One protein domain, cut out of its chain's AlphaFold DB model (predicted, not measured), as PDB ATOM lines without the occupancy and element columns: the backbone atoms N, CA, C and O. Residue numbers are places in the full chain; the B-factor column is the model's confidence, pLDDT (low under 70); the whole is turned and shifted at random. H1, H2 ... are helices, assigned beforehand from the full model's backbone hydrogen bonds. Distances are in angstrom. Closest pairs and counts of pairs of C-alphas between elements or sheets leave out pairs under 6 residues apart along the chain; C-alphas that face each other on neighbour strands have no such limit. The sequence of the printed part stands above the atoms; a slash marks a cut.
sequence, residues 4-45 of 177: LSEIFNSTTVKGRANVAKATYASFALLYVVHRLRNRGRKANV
ATOM      1  N   LEU A   4     -14.229  12.960 119.426       60.31
ATOM      2  CA  LEU A   4     -14.143  12.443 118.060       60.31
ATOM      3  C   LEU A   4     -13.984  13.557 117.008       60.31
ATOM      4  O   LEU A   4     -13.366  13.316 115.973       60.31
ATOM      5  N   SER A   5     -14.486  14.772 117.268       57.72
ATOM      6  CA  SER A   5     -14.378  15.892 116.320       57.72
ATOM      7  C   SER A   5     -12.960  16.458 116.211       57.72
ATOM      8  O   SER A   5     -12.597  16.962 115.153       57.72
ATOM      9  N   GLU A   6     -12.130  16.324 117.249       55.28
ATOM     10  CA  GLU A   6     -10.702  16.678 117.198       55.28
ATOM     11  C   GLU A   6      -9.871  15.650 116.418       55.28
ATOM     12  O   GLU A   6      -8.988  16.021 115.645       55.28
ATOM     13  N   ILE A   7     -10.173  14.356 116.571       54.72
ATOM     14  CA  ILE A   7      -9.420  13.252 115.944       54.72
ATOM     15  C   ILE A   7      -9.683  13.154 114.437       54.72
ATOM     16  O   ILE A   7      -8.784  12.788 113.677       54.72
ATOM     17  N   PHE A   8     -10.886  13.528 114.002       54.41
ATOM     18  CA  PHE A   8     -11.277  13.610 112.594       54.41
ATOM     19  C   PHE A   8     -11.405  15.059 112.112       54.41
ATOM     20  O   PHE A   8     -12.171  15.357 111.196       54.41
ATOM     21  N   ASN A   9     -10.638  15.984 112.697       55.66
ATOM     22  CA  ASN A   9     -10.590  17.343 112.184       55.66
ATOM     23  C   ASN A   9      -9.763  17.387 110.887       55.66
ATOM     24  O   ASN A   9      -8.531  17.450 110.921       55.66
ATOM     25  N   SER A  10     -10.458  17.385 109.743       56.31
ATOM     26  CA  SER A  10      -9.883  17.466 108.388       56.31
ATOM     27  C   SER A  10      -8.987  18.694 108.175       56.31
ATOM     28  O   SER A  10      -8.158  18.707 107.272       56.31
ATOM     29  N   THR A  11      -9.092  19.728 109.013       59.00
ATOM     30  CA  THR A  11      -8.246  20.922 108.885       59.00
ATOM     31  C   THR A  11      -6.817  20.684 109.379       59.00
ATOM     32  O   THR A  11      -5.873  21.195 108.774       59.00
ATOM     33  N   THR A  12      -6.628  19.829 110.390       60.81
ATOM     34  CA  THR A  12      -5.318  19.559 110.999       60.81
ATOM     35  C   THR A  12      -4.573  18.433 110.278       60.81
ATOM     36  O   THR A  12      -5.165  17.447 109.837       60.81
ATOM     37  N   VAL A  13      -3.243  18.540 110.182       65.44
ATOM     38  CA  VAL A  13      -2.387  17.515 109.545       65.44
ATOM     39  C   VAL A  13      -2.556  16.142 110.219       65.44
ATOM     40  O   VAL A  13      -2.574  15.116 109.539       65.44
ATOM     41  N   LYS A  14      -2.770  16.119 111.544       68.94
ATOM     42  CA  LYS A  14      -3.029  14.892 112.317       68.94
ATOM     43  C   LYS A  14      -4.365  14.234 111.945       68.94
ATOM     44  O   LYS A  14      -4.398  13.020 111.759       68.94
ATOM     45  N   GLY A  15      -5.434  15.013 111.762       69.00
ATOM     46  CA  GLY A  15      -6.735  14.483 111.338       69.00
ATOM     47  C   GLY A  15      -6.696  13.881 109.931       69.00
ATOM     48  O   GLY A  15      -7.166  12.762 109.725       69.00
ATOM     49  N   ARG A  16      -6.037  14.550 108.973       74.38
ATOM     50  CA  ARG A  16      -5.868  14.028 107.601       74.38
ATOM     51  C   ARG A  16      -5.040  12.738 107.561       74.38
ATOM     52  O   ARG A  16      -5.379  11.815 106.821       74.38
ATOM     53  N   ALA A  17      -3.993  12.640 108.384       81.25
ATOM     54  CA  ALA A  17      -3.170  11.435 108.479       81.25
ATOM     55  C   ALA A  17      -3.949  10.234 109.044       81.25
ATOM     56  O   ALA A  17      -3.796   9.114 108.558       81.25
ATOM     57  N   ASN A  18      -4.813  10.458 110.036       81.56
ATOM     58  CA  ASN A  18      -5.646   9.401 110.607       81.56
ATOM     59  C   ASN A  18      -6.717   8.917 109.624       81.56
ATOM     60  O   ASN A  18      -6.927   7.710 109.508       81.56
ATOM     61  N   VAL A  19      -7.327   9.833 108.864       83.44
ATOM     62  CA  VAL A  19      -8.261   9.477 107.783       83.44
ATOM     63  C   VAL A  19      -7.556   8.621 106.735       83.44
ATOM     64  O   VAL A  19      -8.043   7.542 106.414       83.44
ATOM     65  N   ALA A  20      -6.369   9.029 106.276       86.56
ATOM     66  CA  ALA A  20      -5.600   8.242 105.315       86.56
ATOM     67  C   ALA A  20      -5.288   6.833 105.850       86.56
ATOM     68  O   ALA A  20      -5.516   5.844 105.153       86.56
ATOM     69  N   LYS A  21      -4.838   6.715 107.108       87.00
ATOM     70  CA  LYS A  21      -4.596   5.414 107.758       87.00
ATOM     71  C   LYS A  21      -5.856   4.547 107.797       87.00
ATOM     72  O   LYS A  21      -5.783   3.366 107.467       87.00
ATOM     73  N   ALA A  22      -7.002   5.125 108.150       90.31
ATOM     74  CA  ALA A  22      -8.277   4.414 108.180       90.31
ATOM     75  C   ALA A  22      -8.707   3.938 106.780       90.31
ATOM     76  O   ALA A  22      -9.173   2.806 106.625       90.31
ATOM     77  N   THR A  23      -8.497   4.759 105.748       93.31
ATOM     78  CA  THR A  23      -8.791   4.398 104.356       93.31
ATOM     79  C   THR A  23      -7.924   3.229 103.896       93.31
ATOM     80  O   THR A  23      -8.456   2.222 103.430       93.31
ATOM     81  N   TYR A  24      -6.603   3.302 104.086       93.69
ATOM     82  CA  TYR A  24      -5.699   2.214 103.699       93.69
ATOM     83  C   TYR A  24      -5.983   0.918 104.464       93.69
ATOM     84  O   TYR A  24      -6.011  -0.152 103.855       93.69
ATOM     85  N   ALA A  25      -6.262   1.002 105.768       94.81
ATOM     86  CA  ALA A  25      -6.633  -0.161 106.570       94.81
ATOM     87  C   ALA A  25      -7.924  -0.823 106.057       94.81
ATOM     88  O   ALA A  25      -7.985  -2.047 105.939       94.81
ATOM     89  N   SER A  26      -8.926  -0.024 105.675       94.69
ATOM     90  CA  SER A  26     -10.184  -0.528 105.109       94.69
ATOM     91  C   SER A  26      -9.963  -1.270 103.787       94.69
ATOM     92  O   SER A  26     -10.464  -2.381 103.613       94.69
ATOM     93  N   PHE A  27      -9.162  -0.709 102.873       96.00
ATOM     94  CA  PHE A  27      -8.823  -1.377 101.611       96.00
ATOM     95  C   PHE A  27      -8.018  -2.663 101.823       96.00
ATOM     96  O   PHE A  27      -8.299  -3.670 101.173       96.00
ATOM     97  N   ALA A  28      -7.058  -2.663 102.750       95.25
ATOM     98  CA  ALA A  28      -6.287  -3.855 103.088       95.25
ATOM     99  C   ALA A  28      -7.191  -4.973 103.629       95.25
ATOM    100  O   ALA A  28      -7.067  -6.127 103.218       95.25
ATOM    101  N   LEU A  29      -8.146  -4.632 104.496       95.56
ATOM    102  CA  LEU A  29      -9.082  -5.595 105.068       95.56
ATOM    103  C   LEU A  29     -10.019  -6.176 104.001       95.56
ATOM    104  O   LEU A  29     -10.177  -7.395 103.919       95.56
ATOM    105  N   LEU A  30     -10.561  -5.330 103.118       95.12
ATOM    106  CA  LEU A  30     -11.346  -5.779 101.964       95.12
ATOM    107  C   LEU A  30     -10.535  -6.699 101.045       95.12
ATOM    108  O   LEU A  30     -11.044  -7.732 100.612       95.12
ATOM    109  N   TYR A  31      -9.267  -6.372 100.782       94.44
ATOM    110  CA  TYR A  31      -8.381  -7.204  99.972       94.44
ATOM    111  C   TYR A  31      -8.144  -8.580 100.604       94.44
ATOM    112  O   TYR A  31      -8.238  -9.597  99.913       94.44
ATOM    113  N   VAL A  32      -7.879  -8.635 101.911       94.38
ATOM    114  CA  VAL A  32      -7.683  -9.899 102.635       94.38
ATOM    115  C   VAL A  32      -8.957 -10.740 102.592       94.38
ATOM    116  O   VAL A  32      -8.898 -11.910 102.215       94.38
ATOM    117  N   VAL A  33     -10.118 -10.151 102.885       94.00
ATOM    118  CA  VAL A  33     -11.412 -10.853 102.828       94.00
ATOM    119  C   VAL A  33     -11.700 -11.363 101.416       94.00
ATOM    120  O   VAL A  33     -12.077 -12.523 101.245       94.00
ATOM    121  N   HIS A  34     -11.480 -10.541 100.390       91.94
ATOM    122  CA  HIS A  34     -11.646 -10.935  98.993       91.94
ATOM    123  C   HIS A  34     -10.699 -12.084  98.610       91.94
ATOM    124  O   HIS A  34     -11.116 -13.078  98.012       91.94
ATOM    125  N   ARG A  35      -9.426 -12.002  99.014       89.62
ATOM    126  CA  ARG A  35      -8.421 -13.041  98.763       89.62
ATOM    127  C   ARG A  35      -8.778 -14.358  99.450       89.62
ATOM    128  O   ARG A  35      -8.620 -15.412  98.835       89.62
ATOM    129  N   LEU A  36      -9.266 -14.320 100.688       89.75
ATOM    130  CA  LEU A  36      -9.668 -15.514 101.437       89.75
ATOM    131  C   LEU A  36     -10.951 -16.139 100.867       89.75
ATOM    132  O   LEU A  36     -10.974 -17.344 100.611       89.75
ATOM    133  N   ARG A  37     -11.976 -15.332 100.554       84.44
ATOM    134  CA  ARG A  37     -13.224 -15.808  99.921       84.44
ATOM    135  C   ARG A  37     -12.970 -16.448  98.555       84.44
ATOM    136  O   ARG A  37     -13.575 -17.472  98.240       84.44
ATOM    137  N   ASN A  38     -12.041 -15.910  97.767       73.81
ATOM    138  CA  ASN A  38     -11.737 -16.452  96.440       73.81
ATOM    139  C   ASN A  38     -10.812 -17.679  96.486       73.81
ATOM    140  O   ASN A  38     -10.873 -18.519  95.589       73.81
ATOM    141  N   ARG A  39      -9.985 -17.828  97.529       68.06
ATOM    142  CA  ARG A  39      -9.197 -19.052  97.759       68.06
ATOM    143  C   ARG A  39     -10.069 -20.221  98.223       68.06
ATOM    144  O   ARG A  39      -9.874 -21.331  97.739       68.06
ATOM    145  N   GLY A  40     -11.083 -19.966  99.056       59.41
ATOM    146  CA  GLY A  40     -12.042 -20.992  99.490       59.41
ATOM    147  C   GLY A  40     -12.880 -21.585  98.350       59.41
ATOM    148  O   GLY A  40     -13.197 -22.772  98.366       59.41
ATOM    149  N   ARG A  41     -13.177 -20.797  97.307       58.38
ATOM    150  CA  ARG A  41     -13.879 -21.293  96.109       58.38
ATOM    151  C   ARG A  41     -13.002 -22.175  95.218       58.38
ATOM    152  O   ARG A  41     -13.522 -23.087  94.599       58.38
ATOM    153  N   LYS A  42     -11.682 -21.953  95.176       55.56
ATOM    154  CA  LYS A  42     -10.756 -22.795  94.392       55.56
ATOM    155  C   LYS A  42     -10.419 -24.115  95.093       55.56
ATOM    156  O   LYS A  42     -10.260 -25.122  94.416       55.56
ATOM    157  N   ALA A  43     -10.379 -24.127  96.427       55.09
ATOM    158  CA  ALA A  43     -10.189 -25.357  97.199       55.09
ATOM    159  C   ALA A  43     -11.387 -26.323  97.081       55.09
ATOM    160  O   ALA A  43     -11.193 -27.531  97.042       55.09
ATOM    161  N   ASN A  44     -12.612 -25.801  96.940       51.94
ATOM    162  CA  ASN A  44     -13.810 -26.627  96.747       51.94
ATOM    163  C   ASN A  44     -14.010 -27.123  95.305       51.94
ATOM    164  O   ASN A  44     -14.776 -28.055  95.100       51.94
ATOM    165  N   VAL A  45     -13.333 -26.542  94.307       53.56
ATOM    166  CA  VAL A  45     -13.401 -27.030  92.912       53.56
ATOM    167  C   VAL A  45     -12.439 -28.201  92.683       53.56
ATOM    168  O   VAL A  45     -12.751 -29.092  91.906       53.56
TER     169      VAL A  45
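AT A GLANCE: This is residues 4 to 45 of the 177 residues of an uncharacterized protein of Musca domestica (UniProt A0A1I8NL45). One long helix, H2, makes a rod, and the short helix H1 sits beside one end of it as a small hook, folded back through residues 8 to 12. The rest of H2, residues 20 to 45, stands free and makes the length. The printed part has 42 residues with two named helices, H1 then H2, and no named strand; the class is all helix. It is extended, with a radius of gyration of the C-alphas of 16.4 A and spans of 51 by 15 by 8 A.

HOW THE PARTS SIT: H2, residues 13 to 45, touches H1, residues 4 to 7, with residues 14 to 18 alone. Their closest C-alphas, those of Ile 7 and Gly 15, are 5.5 A apart. The link between them is tight, with 5 residues. In H2, 28 of 29 O i to N i+4 pairs are within hydrogen-bond range; H1 is too short for such a pair.

IN THESE COORDINATES: H2 runs 48.8 A from C-alpha 13 at (-2.387, 17.515, 109.545) to C-alpha 45 at (-13.401, -27.030, 92.912). H1 begins at C-alpha 4, (-14.143, 12.443, 118.060), and measures 5.2 A.

THE WHOLE: The C-alphas farthest apart, those of Thr 11 and Val 45, are 50.8 A apart. The printed part has no cut. Its mean pLDDT is 75.6, and residues 4 to 15 and 39 to 45 are under 70.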